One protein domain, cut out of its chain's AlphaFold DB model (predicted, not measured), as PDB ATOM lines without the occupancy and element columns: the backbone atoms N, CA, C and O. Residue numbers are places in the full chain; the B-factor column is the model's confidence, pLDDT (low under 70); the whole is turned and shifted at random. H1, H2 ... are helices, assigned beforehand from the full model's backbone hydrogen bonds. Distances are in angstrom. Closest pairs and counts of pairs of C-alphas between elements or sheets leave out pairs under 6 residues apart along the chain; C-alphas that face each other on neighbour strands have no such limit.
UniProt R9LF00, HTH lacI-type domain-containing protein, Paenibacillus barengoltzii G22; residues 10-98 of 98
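What this domain is: This is residues 10 to 98 of the 98 residues of the protein "HTH lacI-type domain-containing protein" of Paenibacillus barengoltzii G22 (UniProt R9LF00). Three short crossed helices, H1 to H3, make a small head at one end; beyond it comes the lone helix H4, then a long link to the far end, where residues 72 to 83 stick out and H5 runs back toward the head. The printed part has 89 residues with five named helices, H1 to H5, and no named strand: all helix. It is an extended rod, 61 by 22 by 20 A, with a radius of gyration of the C-alphas of 20.0 A.

Where its parts are: H1 spans residues 10 to 16, from C-alpha 10 at (35.054, -11.970, -9.817). H2 spans 20 to 28, H3 35 to 47, 18.3 A long, and H4 54 to 61. H5, residues 82 to 96, 22.3 A long, ends at C-alpha 96 at (42.920, 15.998, -18.362).

How they stand to each other: H1 touches H2, about perpendicular at 85 degrees; their closest C-alphas, Ala 13 and Lys 20, are 5.3 A apart. H1 touches H3 at a steep tilt of 60 degrees, opposite ways, closest at the C-alphas of Ala 16 and Val 41, 5.1 A. H3, with residues 38 to 42 alone, touches H2 at 86 degrees, about perpendicular, closest at the C-alphas of Val 26 and Lys 38, 5.9 A. H4 and H5 touch no helix. Every O i to N i+4 pair is within hydrogen-bond range in H1 to H4, and 10 of 11 in H5.

The domain as a whole: The farthest C-alphas, Gly 17 and Lys 75, are 60.8 A apart. The printed part has no cut; the link H4 to H5 is long, 20 residues. Mean pLDDT of the printed part is 72.1, with 41 residues under 70, among them 51 to 69.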
ATOM      1  N   ARG A  10      35.761 -10.704 -10.096       85.62
ATOM      2  CA  ARG A  10      35.054 -11.970  -9.817       85.62
ATOM      3  C   ARG A  10      34.427 -12.001  -8.424       85.62
ATOM      4  O   ARG A  10      33.347 -12.557  -8.267       85.62
ATOM      5  N   GLU A  11      35.112 -11.448  -7.433       86.31
ATOM      6  CA  GLU A  11      34.633 -11.414  -6.054       86.31
ATOM      7  C   GLU A  11      33.518 -10.379  -5.897       86.31
ATOM      8  O   GLU A  11      32.472 -10.712  -5.351       86.31
ATOM      9  N   ILE A  12      33.676  -9.204  -6.517       88.06
ATOM     10  CA  ILE A  12      32.626  -8.176  -6.605       88.06
ATOM     11  C   ILE A  12      31.357  -8.747  -7.244       88.06
ATOM     12  O   ILE A  12      30.270  -8.586  -6.705       88.06
ATOM     13  N   ALA A  13      31.490  -9.466  -8.365       90.12
ATOM     14  CA  ALA A  13      30.355 -10.085  -9.047       90.12
ATOM     15  C   ALA A  13      29.604 -11.079  -8.142       90.12
ATOM     16  O   ALA A  13      28.377 -11.080  -8.108       90.12
ATOM     17  N   ARG A  14      30.343 -11.881  -7.367       88.75
ATOM     18  CA  ARG A  14      29.773 -12.834  -6.411       88.75
ATOM     19  C   ARG A  14      29.028 -12.135  -5.271       88.75
ATOM     20  O   ARG A  14      27.919 -12.549  -4.965       88.75
ATOM     21  N   VAL A  15      29.615 -11.099  -4.669       88.69
ATOM     22  CA  VAL A  15      28.996 -10.354  -3.554       88.69
ATOM     23  C   VAL A  15      27.765  -9.574  -4.025       88.69
ATOM     24  O   VAL A  15      26.742  -9.581  -3.354       88.69
ATOM     25  N   ALA A  16      27.822  -8.971  -5.213       89.06
ATOM     26  CA  ALA A  16      26.702  -8.229  -5.791       89.06
ATOM     27  C   ALA A  16      25.596  -9.125  -6.396       89.06
ATOM     28  O   ALA A  16      24.539  -8.621  -6.786       89.06
ATOM     29  N   GLY A  17      25.830 -10.440  -6.509       91.19
ATOM     30  CA  GLY A  17      24.880 -11.390  -7.095       91.19
ATOM     31  C   GLY A  17      24.699 -11.227  -8.609       91.19
ATOM     32  O   GLY A  17      23.603 -11.424  -9.128       91.19
ATOM     33  N   VAL A  18      25.754 -10.835  -9.327       91.44
ATOM     34  CA  VAL A  18      25.724 -10.591 -10.778       91.44
ATOM     35  C   VAL A  18      26.775 -11.419 -11.514       91.44
ATOM     36  O   VAL A  18      27.708 -11.968 -10.930       91.44
ATOM     37  N   SER A  19      26.670 -11.487 -12.840       90.25
ATOM     38  CA  SER A  19      27.721 -12.094 -13.657       90.25
ATOM     39  C   SER A  19      28.979 -11.214 -13.702       90.25
ATOM     40  O   SER A  19      28.919  -9.984 -13.597       90.25
ATOM     41  N   LYS A  20      30.143 -11.833 -13.950       88.00
ATOM     42  CA  LYS A  20      31.411 -11.105 -14.148       88.00
ATOM     43  C   LYS A  20      31.297 -10.044 -15.252       88.00
ATOM     44  O   LYS A  20      31.889  -8.976 -15.125       88.00
ATOM     45  N   SER A  21      30.556 -10.322 -16.328       86.12
ATOM     46  CA  SER A  21      30.362  -9.382 -17.439       86.12
ATOM     47  C   SER A  21      29.501  -8.183 -17.040       86.12
ATOM     48  O   SER A  21      29.812  -7.060 -17.432       86.12
ATOM     49  N   THR A  22      28.475  -8.384 -16.212       87.81
ATOM     50  CA  THR A  22      27.657  -7.293 -15.660       87.81
ATOM     51  C   THR A  22      28.452  -6.431 -14.683       87.81
ATOM     52  O   THR A  22      28.468  -5.213 -14.844       87.81
ATOM     53  N   ALA A  23      29.205  -7.038 -13.759       88.12
ATOM     54  CA  ALA A  23      30.111  -6.292 -12.881       88.12
ATOM     55  C   ALA A  23      31.162  -5.504 -13.684       88.12
ATOM     56  O   ALA A  23      31.417  -4.340 -13.391       88.12
ATOM     57  N   SER A  24      31.726  -6.101 -14.745       84.06
ATOM     58  CA  SER A  24      32.672  -5.421 -15.643       84.06
ATOM     59  C   SER A  24      32.068  -4.180 -16.277       84.06
ATOM     60  O   SER A  24      32.729  -3.148 -16.322       84.06
ATOM     61  N   ARG A  25      30.833  -4.280 -16.780       84.62
ATOM     62  CA  ARG A  25      30.134  -3.164 -17.428       84.62
ATOM     63  C   ARG A  25      29.863  -2.029 -16.454       84.62
ATOM     64  O   ARG A  25      30.197  -0.893 -16.767       84.62
ATOM     65  N   VAL A  26      29.357  -2.347 -15.260       85.06
ATOM     66  CA  VAL A  26      29.098  -1.349 -14.213       85.06
ATOM     67  C   VAL A  26      30.384  -0.631 -13.801       85.06
ATOM     68  O   VAL A  26      30.430   0.594 -13.826       85.06
ATOM     69  N   ILE A  27      31.447  -1.380 -13.494       81.25
ATOM     70  CA  ILE A  27      32.745  -0.820 -13.081       81.25
ATOM     71  C   ILE A  27      33.407  -0.023 -14.218       81.25
ATOM     72  O   ILE A  27      34.107   0.954 -13.968       81.25
ATOM     73  N   SER A  28      33.214  -0.432 -15.476       75.81
ATOM     74  CA  SER A  28      33.810   0.254 -16.631       75.81
ATOM     75  C   SER A  28      33.002   1.465 -17.102       75.81
ATOM     76  O   SER A  28      33.496   2.188 -17.960       75.81
ATOM     77  N   GLY A  29      31.778   1.669 -16.602       74.31
ATOM     78  CA  GLY A  29      30.864   2.725 -17.052       74.31
ATOM     79  C   GLY A  29      30.239   2.491 -18.436       74.31
ATOM     80  O   GLY A  29      29.334   3.221 -18.824       74.31
ATOM     81  N   ASN A  30      30.670   1.456 -19.165       65.44
ATOM     82  CA  ASN A  30      30.153   1.115 -20.488       65.44
ATOM     83  C   ASN A  30      28.972   0.146 -20.375       65.44
ATOM     84  O   ASN A  30      29.156  -1.070 -20.263       65.44
ATOM     85  N   GLY A  31      27.755   0.681 -20.465       65.12
ATOM     86  CA  GLY A  31      26.545  -0.097 -20.722       65.12
ATOM     87  C   GLY A  31      25.361   0.238 -19.821       65.12
ATOM     88  O   GLY A  31      25.477   0.938 -18.820       65.12
ATOM     89  N   TYR A  32      24.209  -0.316 -20.195       63.72
ATOM     90  CA  TYR A  32      22.962  -0.170 -19.457       63.72
ATOM     91  C   TYR A  32      22.870  -1.279 -18.399       63.72
ATOM     92  O   TYR A  32      22.680  -2.452 -18.722       63.72
ATOM     93  N   ALA A  33      23.063  -0.918 -17.134       76.50
ATOM     94  CA  ALA A  33      22.705  -1.748 -15.989       76.50
ATOM     95  C   ALA A  33      21.577  -1.034 -15.247       76.50
ATOM     96  O   ALA A  33      21.634   0.185 -15.088       76.50
ATOM     97  N   GLY A  34      20.561  -1.778 -14.802       83.50
ATOM     98  CA  GLY A  34      19.506  -1.202 -13.970       83.50
ATOM     99  C   GLY A  34      20.110  -0.505 -12.749       83.50
ATOM    100  O   GLY A  34      21.119  -0.975 -12.219       83.50
ATOM    101  N   ALA A  35      19.515   0.610 -12.320       84.12
ATOM    102  CA  ALA A  35      20.039   1.429 -11.223       84.12
ATOM    103  C   ALA A  35      20.324   0.592  -9.963       84.12
ATOM    104  O   ALA A  35      21.407   0.679  -9.394       84.12
ATOM    105  N   GLU A  36      19.413  -0.322  -9.631       87.81
ATOM    106  CA  GLU A  36      19.541  -1.267  -8.518       87.81
ATOM    107  C   GLU A  36      20.769  -2.193  -8.652       87.81
ATOM    108  O   GLU A  36      21.516  -2.424  -7.704       87.81
ATOM    109  N   VAL A  37      21.024  -2.712  -9.857       89.06
ATOM    110  CA  VAL A  37      22.179  -3.580 -10.138       89.06
ATOM    111  C   VAL A  37      23.479  -2.784 -10.058       89.06
ATOM    112  O   VAL A  37      24.487  -3.281  -9.554       89.06
ATOM    113  N   LYS A  38      23.462  -1.545 -10.558       86.00
ATOM    114  CA  LYS A  38      24.602  -0.634 -10.494       86.00
ATOM    115  C   LYS A  38      24.975  -0.351  -9.040       86.00
ATOM    116  O   LYS A  38      26.142  -0.482  -8.683       86.00
ATOM    117  N   GLU A  39      23.990  -0.029  -8.212       88.19
ATOM    118  CA  GLU A  39      24.177   0.273  -6.796       88.19
ATOM    119  C   GLU A  39      24.734  -0.924  -6.017       88.19
ATOM    120  O   GLU A  39      25.766  -0.791  -5.360       88.19
ATOM    121  N   ARG A  40      24.165  -2.124  -6.196       90.25
ATOM    122  CA  ARG A  40      24.682  -3.351  -5.558       90.25
ATOM    123  C   ARG A  40      26.139  -3.643  -5.911       90.25
ATOM    124  O   ARG A  40      26.920  -4.050  -5.054       90.25
ATOM    125  N   VAL A  41      26.522  -3.445  -7.173       88.56
ATOM    126  CA  VAL A  41      27.908  -3.659  -7.619       88.56
ATOM    127  C   VAL A  41      28.857  -2.620  -7.025       88.56
ATOM    128  O   VAL A  41      29.972  -2.978  -6.649       88.56
ATOM    129  N   LEU A  42      28.433  -1.358  -6.924       84.75
ATOM    130  CA  LEU A  42      29.238  -0.289  -6.331       84.75
ATOM    131  C   LEU A  42      29.435  -0.498  -4.823       84.75
ATOM    132  O   LEU A  42      30.572  -0.447  -4.362       84.75
ATOM    133  N   GLN A  43      28.374  -0.847  -4.092       86.81
ATOM    134  CA  GLN A  43      28.449  -1.187  -2.666       86.81
ATOM    135  C   GLN A  43      29.369  -2.390  -2.416       86.81
ATOM    136  O   GLN A  43      30.214  -2.363  -1.524       86.81
ATOM    137  N   ALA A  44      29.262  -3.438  -3.239       88.50
ATOM    138  CA  ALA A  44      30.151  -4.595  -3.150       88.50
ATOM    139  C   ALA A  44      31.615  -4.229  -3.442       88.50
ATOM    140  O   ALA A  44      32.522  -4.757  -2.800       88.50
ATOM    141  N   ALA A  45      31.865  -3.340  -4.406       84.19
ATOM    142  CA  ALA A  45      33.209  -2.862  -4.717       84.19
ATOM    143  C   ALA A  45      33.805  -2.039  -3.563       84.19
ATOM    144  O   ALA A  45      34.974  -2.227  -3.227       84.19
ATOM    145  N   GLU A  46      33.004  -1.182  -2.930       82.94
ATOM    146  CA  GLU A  46      33.407  -0.374  -1.777       82.94
ATOM    147  C   GLU A  46      33.716  -1.237  -0.547       82.94
ATOM    148  O   GLU A  46      34.796  -1.113   0.033       82.94
ATOM    149  N   ALA A  47      32.837  -2.191  -0.222       81.56
ATOM    150  CA  ALA A  47      33.026  -3.136   0.882       81.56
ATOM    151  C   ALA A  47      34.276  -4.020   0.713       81.56
ATOM    152  O   ALA A  47      34.884  -4.449   1.691       81.56
ATOM    153  N   LEU A  48      34.674  -4.291  -0.533       83.88
ATOM    154  CA  LEU A  48      35.880  -5.054  -0.862       83.88
ATOM    155  C   LEU A  48      37.131  -4.174  -1.009       83.88
ATOM    156  O   LEU A  48      38.176  -4.677  -1.426       83.88
ATOM    157  N   HIS A  49      37.032  -2.871  -0.716       75.19
ATOM    158  CA  HIS A  49      38.082  -1.875  -0.953       75.19
ATOM    159  C   HIS A  49      38.683  -1.975  -2.363       75.19
ATOM    160  O   HIS A  49      39.887  -1.790  -2.576       75.19
ATOM    161  N   TYR A  50      37.838  -2.290  -3.347       70.00
ATOM    162  CA  TYR A  50      38.259  -2.441  -4.724       70.00
ATOM    163  C   TYR A  50      38.659  -1.082  -5.290       70.00
ATOM    164  O   TYR A  50      37.823  -0.283  -5.712       70.00
ATOM    165  N   LYS A  51      39.965  -0.828  -5.345       61.84
ATOM    166  CA  LYS A  51      40.512   0.264  -6.145       61.84
ATOM    167  C   LYS A  51      40.660  -0.211  -7.588       61.84
ATOM    168  O   LYS A  51      41.325  -1.228  -7.812       61.84
ATOM    169  N   PRO A  52      40.102   0.507  -8.582       61.41
ATOM    170  CA  PRO A  52      40.392   0.239  -9.980       61.41
ATOM    171  C   PRO A  52      41.904   0.353 -10.178       61.41
ATOM    172  O   PRO A  52      42.469   1.443 -10.157       61.41
ATOM    173  N   ASN A  53      42.588  -0.782 -10.310       56.97
ATOM    174  CA  ASN A  53      44.019  -0.769 -10.550       56.97
ATOM    175  C   ASN A  53      44.234  -0.268 -11.984       56.97
ATOM    176  O   ASN A  53      43.924  -0.987 -12.938       56.97
ATOM    177  N   ALA A  54      44.732   0.962 -12.132       54.47
ATOM    178  CA  ALA A  54      44.993   1.594 -13.424       54.47
ATOM    179  C   ALA A  54      45.855   0.701 -14.337       54.47
ATOM    180  O   ALA A  54      45.582   0.599 -15.529       54.47
ATOM    181  N   VAL A  55      46.796  -0.056 -13.760       47.50
ATOM    182  CA  VAL A  55      47.646  -1.020 -14.478       47.50
ATOM    183  C   VAL A  55      46.830  -2.209 -15.007       47.50
ATOM    184  O   VAL A  55      46.996  -2.625 -16.152       47.50
ATOM    185  N   ALA A  56      45.887  -2.734 -14.217       46.47
ATOM    186  CA  ALA A  56      45.002  -3.818 -14.651       46.47
ATOM    187  C   ALA A  56      43.970  -3.339 -15.690       46.47
ATOM    188  O   ALA A  56      43.660  -4.066 -16.636       46.47
ATOM    189  N   ARG A  57      43.470  -2.102 -15.555       52.88
ATOM    190  CA  ARG A  57      42.585  -1.462 -16.541       52.88
ATOM    191  C   ARG A  57      43.321  -1.255 -17.867       52.88
ATOM    192  O   ARG A  57      42.768  -1.580 -18.914       52.88
ATOM    193  N   ALA A  58      44.577  -0.820 -17.815       45.75
ATOM    194  CA  ALA A  58      45.444  -0.652 -18.975       45.75
ATOM    195  C   ALA A  58      45.734  -1.967 -19.716       45.75
ATOM    196  O   ALA A  58      45.681  -2.015 -20.945       45.75
ATOM    197  N   MET A  59      45.970  -3.054 -18.977       44.59
ATOM    198  CA  MET A  59      46.177  -4.385 -19.558       44.59
ATOM    199  C   MET A  59      44.915  -4.952 -20.227       44.59
ATOM    200  O   MET A  59      45.007  -5.542 -21.301       44.59
ATOM    201  N   VAL A  60      43.733  -4.766 -19.625       51.91
ATOM    202  CA  VAL A  60      42.461  -5.273 -20.182       51.91
ATOM    203  C   VAL A  60      41.981  -4.434 -21.370       51.91
ATOM    204  O   VAL A  60      41.462  -4.986 -22.336       51.91
ATOM    205  N   THR A  61      42.169  -3.112 -21.332       53.50
ATOM    206  CA  THR A  61      41.752  -2.196 -22.413       53.50
ATOM    207  C   THR A  61      42.786  -2.058 -23.535       53.50
ATOM    208  O   THR A  61      42.496  -1.415 -24.541       53.50
ATOM    209  N   LYS A  62      43.987  -2.642 -23.377       42.59
ATOM    210  CA  LYS A  62      45.169  -2.420 -24.235       42.59
ATOM    211  C   LYS A  62      45.540  -0.935 -24.415       42.59
ATOM    212  O   LYS A  62      46.249  -0.590 -25.355       42.59
ATOM    213  N   ARG A  63      45.068  -0.047 -23.533       51.03
ATOM    214  CA  ARG A  63      45.352   1.392 -23.554       51.03
ATOM    215  C   ARG A  63      45.921   1.787 -22.201       51.03
ATOM    216  O   ARG A  63      45.216   1.778 -21.201       51.03
ATOM    217  N   THR A  64      47.210   2.103 -22.163       54.19
ATOM    218  CA  THR A  64      47.917   2.463 -20.927       54.19
ATOM    219  C   THR A  64      47.715   3.906 -20.494       54.19
ATOM    220  O   THR A  64      48.124   4.228 -19.389       54.19
ATOM    221  N   TYR A  65      47.104   4.763 -21.323       57.28
ATOM    222  CA  TYR A  65      47.042   6.218 -21.096       57.28
ATOM    223  C   TYR A  65      48.421   6.835 -20.771       57.28
ATOM    224  O   TYR A  65      48.511   7.918 -20.208       57.28
ATOM    225  N   ASN A  66      49.506   6.145 -21.137       59.12
ATOM    226  CA  ASN A  66      50.860   6.630 -20.941       59.12
ATOM    227  C   ASN A  66      51.202   7.550 -22.101       59.12
ATOM    228  O   ASN A  66      51.194   7.114 -23.255       59.12
ATOM    229  N   LEU A  67      51.543   8.793 -21.786       64.19
ATOM    230  CA  LEU A  67      52.065   9.726 -22.761       64.19
ATOM    231  C   LEU A  67      53.593   9.772 -22.660       64.19
ATOM    232  O   LEU A  67      54.149  10.185 -21.646       64.19
ATOM    233  N   GLY A  68      54.275   9.294 -23.699       63.84
ATOM    234  CA  GLY A  68      55.731   9.368 -23.805       63.84
ATOM    235  C   GLY A  68      56.140  10.568 -24.650       63.84
ATOM    236  O   GLY A  68      55.736  10.657 -25.807       63.84
ATOM    237  N   VAL A  69      56.956  11.466 -24.097       69.44
ATOM    238  CA  VAL A  69      57.506  12.622 -24.821       69.44
ATOM    239  C   VAL A  69      59.011  12.429 -24.991       69.44
ATOM    240  O   VAL A  69      59.733  12.265 -24.009       69.44
ATOM    241  N   ILE A  70      59.490  12.447 -26.237       73.00
ATOM    242  CA  ILE A  70      60.921  12.398 -26.568       73.00
ATOM    243  C   ILE A  70      61.317  13.765 -27.121       73.00
ATOM    244  O   ILE A  70      60.784  14.204 -28.136       73.00
ATOM    245  N   VAL A  71      62.260  14.432 -26.457       68.94
ATOM    246  CA  VAL A  71      62.790  15.733 -26.884       68.94
ATOM    247  C   VAL A  71      64.228  15.547 -27.358       68.94
ATOM    248  O   VAL A  71      65.095  15.167 -26.576       68.94
ATOM    249  N   PHE A  72      64.488  15.823 -28.637       63.31
ATOM    250  CA  PHE A  72      65.838  15.809 -29.210       63.31
ATOM    251  C   PHE A  72      66.479  17.200 -29.120       63.31
ATOM    252  O   PHE A  72      65.914  18.172 -29.625       63.31
ATOM    253  N   ARG A  73      67.668  17.307 -28.503       63.12
ATOM    254  CA  ARG A  73      68.500  18.526 -28.530       63.12
ATOM    255  C   ARG A  73      69.987  18.218 -28.328       63.12
ATOM    256  O   ARG A  73      70.329  17.290 -27.606       63.12
ATOM    257  N   GLU A  74      70.858  19.049 -28.905       60.88
ATOM    258  CA  GLU A  74      72.322  18.892 -28.841       60.88
ATOM    259  C   GLU A  74      72.980  19.321 -27.514       60.88
ATOM    260  O   GLU A  74      74.068  18.845 -27.206       60.88
ATOM    261  N   LYS A  75      72.380  20.227 -26.717       64.06
ATOM    262  CA  LYS A  75      73.023  20.788 -25.501       64.06
ATOM    263  C   LYS A  75      72.074  20.864 -24.290       64.06
ATOM    264  O   LYS A  75      70.976  21.401 -24.455       64.06
ATOM    265  N   PRO A  76      72.457  20.399 -23.083       58.84
ATOM    266  CA  PRO A  76      71.662  20.523 -21.846       58.84
ATOM    267  C   PRO A  76      71.610  21.970 -21.292       58.84
ATOM    268  O   PRO A  76      72.439  22.785 -21.702       58.84
ATOM    269  N   PRO A  77      70.680  22.319 -20.367       59.97
ATOM    270  CA  PRO A  77      69.618  21.489 -19.779       59.97
ATOM    271  C   PRO A  77      68.263  21.572 -20.517       59.97
ATOM    272  O   PRO A  77      67.900  22.594 -21.098       59.97
ATOM    273  N   ILE A  78      67.517  20.460 -20.469       58.09
ATOM    274  CA  ILE A  78      66.242  20.216 -21.182       58.09
ATOM    275  C   ILE A  78      65.072  20.983 -20.544       58.09
ATOM    276  O   ILE A  78      64.270  21.594 -21.245       58.09
ATOM    277  N   VAL A  79      65.010  20.985 -19.210       58.50
ATOM    278  CA  VAL A  79      63.924  21.570 -18.399       58.50
ATOM    279  C   VAL A  79      63.912  23.100 -18.376       58.50
ATOM    280  O   VAL A  79      62.919  23.698 -17.985       58.50
ATOM    281  N   SER A  80      64.993  23.750 -18.806       59.50
ATOM    282  CA  SER A  80      65.141  25.208 -18.696       59.50
ATOM    283  C   SER A  80      64.831  25.953 -19.993       59.50
ATOM    284  O   SER A  80      65.001  27.169 -20.050       59.50
ATOM    285  N   HIS A  81      64.425  25.254 -21.060       64.38
ATOM    286  CA  HIS A  81      64.137  25.915 -22.328       64.38
ATOM    287  C   HIS A  81      62.673  26.395 -22.387       64.38
ATOM    288  O   HIS A  81      61.772  25.560 -22.272       64.38
ATOM    289  N   PRO A  82      62.416  27.690 -22.662       66.31
ATOM    290  CA  PRO A  82      61.071  28.279 -22.619       66.31
ATOM    291  C   PRO A  82      60.033  27.590 -23.516       66.31
ATOM    292  O   PRO A  82      58.840  27.628 -23.235       66.31
ATOM    293  N   LEU A  83      60.482  26.955 -24.604       68.50
ATOM    294  CA  LEU A  83      59.594  26.328 -25.582       68.50
ATOM    295  C   LEU A  83      59.016  24.983 -25.108       68.50
ATOM    296  O   LEU A  83      57.856  24.696 -25.382       68.50
ATOM    297  N   TYR A  84      59.801  24.151 -24.412       71.50
ATOM    298  CA  TYR A  84      59.367  22.784 -24.090       71.50
ATOM    299  C   TYR A  84      58.407  22.737 -22.906       71.50
ATOM    300  O   TYR A  84      57.493  21.921 -22.928       71.50
ATOM    301  N   GLY A  85      58.566  23.633 -21.924       69.75
ATOM    302  CA  GLY A  85      57.636  23.736 -20.795       69.75
ATOM    303  C   GLY A  85      56.203  23.973 -21.271       69.75
ATOM    304  O   GLY A  85      55.325  23.171 -20.987       69.75
ATOM    305  N   LYS A  86      56.001  24.981 -22.133       74.38
ATOM    306  CA  LYS A  86      54.672  25.312 -22.669       74.38
ATOM    307  C   LYS A  86      54.037  24.167 -23.468       74.38
ATOM    308  O   LYS A  86      52.833  23.971 -23.397       74.38
ATOM    309  N   ILE A  87      54.833  23.415 -24.233       78.19
ATOM    310  CA  ILE A  87      54.336  22.267 -25.010       78.19
ATOM    311  C   ILE A  87      53.925  21.120 -24.080       78.19
ATOM    312  O   ILE A  87      52.888  20.505 -24.301       78.19
ATOM    313  N   ILE A  88      54.725  20.829 -23.051       77.00
ATOM    314  CA  ILE A  88      54.426  19.774 -22.077       77.00
ATOM    315  C   ILE A  88      53.174  20.133 -21.270       77.00
ATOM    316  O   ILE A  88      52.292  19.287 -21.146       77.00
ATOM    317  N   ASP A  89      53.060  21.375 -20.798       78.12
ATOM    318  CA  ASP A  89      51.896  21.846 -20.038       78.12
ATOM    319  C   ASP A  89      50.604  21.741 -20.860       78.12
ATOM    320  O   ASP A  89      49.600  21.231 -20.366       78.12
ATOM    321  N   GLU A  90      50.633  22.134 -22.137       77.69
ATOM    322  CA  GLU A  90      49.462  22.042 -23.020       77.69
ATOM    323  C   GLU A  90      49.056  20.587 -23.292       77.69
ATOM    324  O   GLU A  90      47.876  20.240 -23.334       77.69
ATOM    325  N   ILE A  91      50.047  19.709 -23.449       78.69
ATOM    326  CA  ILE A  91      49.837  18.275 -23.625       78.69
ATOM    327  C   ILE A  91      49.189  17.655 -22.373       78.69
ATOM    328  O   ILE A  91      48.269  16.842 -22.495       78.69
ATOM    329  N   LEU A  92      49.657  18.034 -21.180       72.31
ATOM    330  CA  LEU A  92      49.077  17.605 -19.908       72.31
ATOM    331  C   LEU A  92      47.640  18.112 -19.767       72.31
ATOM    332  O   LEU A  92      46.745  17.311 -19.506       72.31
ATOM    333  N   PHE A  93      47.405  19.393 -20.043       75.69
ATOM    334  CA  PHE A  93      46.076  19.998 -19.995       75.69
ATOM    335  C   PHE A  93      45.087  19.302 -20.944       75.69
ATOM    336  O   PHE A  93      43.983  18.937 -20.546       75.69
ATOM    337  N   ALA A  94      45.500  19.010 -22.181       67.75
ATOM    338  CA  ALA A  94      44.673  18.274 -23.139       67.75
ATOM    339  C   ALA A  94      44.366  16.833 -22.690       67.75
ATOM    340  O   ALA A  94      43.319  16.284 -23.042       67.75
ATOM    341  N   SER A  95      45.260  16.217 -21.909       65.25
ATOM    342  CA  SER A  95      45.062  14.866 -21.375       65.25
ATOM    343  C   SER A  95      44.086  14.803 -20.196       65.25
ATOM    344  O   SER A  95      43.493  13.753 -19.973       65.25
ATOM    345  N   GLU A  96      43.877  15.911 -19.476       63.81
ATOM    346  CA  GLU A  96      42.920  15.998 -18.362       63.81
ATOM    347  C   GLU A  96      41.469  16.211 -18.830       63.81
ATOM    348  O   GLU A  96      40.532  15.976 -18.068       63.81
ATOM    349  N   ILE A  97      41.273  16.636 -20.085       57.03
ATOM    350  CA  ILE A  97      39.961  16.985 -20.660       57.03
ATOM    351  C   ILE A  97      39.307  15.801 -21.416       57.03
ATOM    352  O   ILE A  97      38.136  15.885 -21.791       57.03
ATOM    353  N   SER A  98      40.022  14.685 -21.630       49.22
ATOM    354  CA  SER A  98      39.531  13.474 -22.335       49.22
ATOM    355  C   SER A  98      39.157  12.324 -21.402       49.22
ATOM    356  O   SER A  98      38.188  11.600 -21.730       49.22
TER     357      SER A  98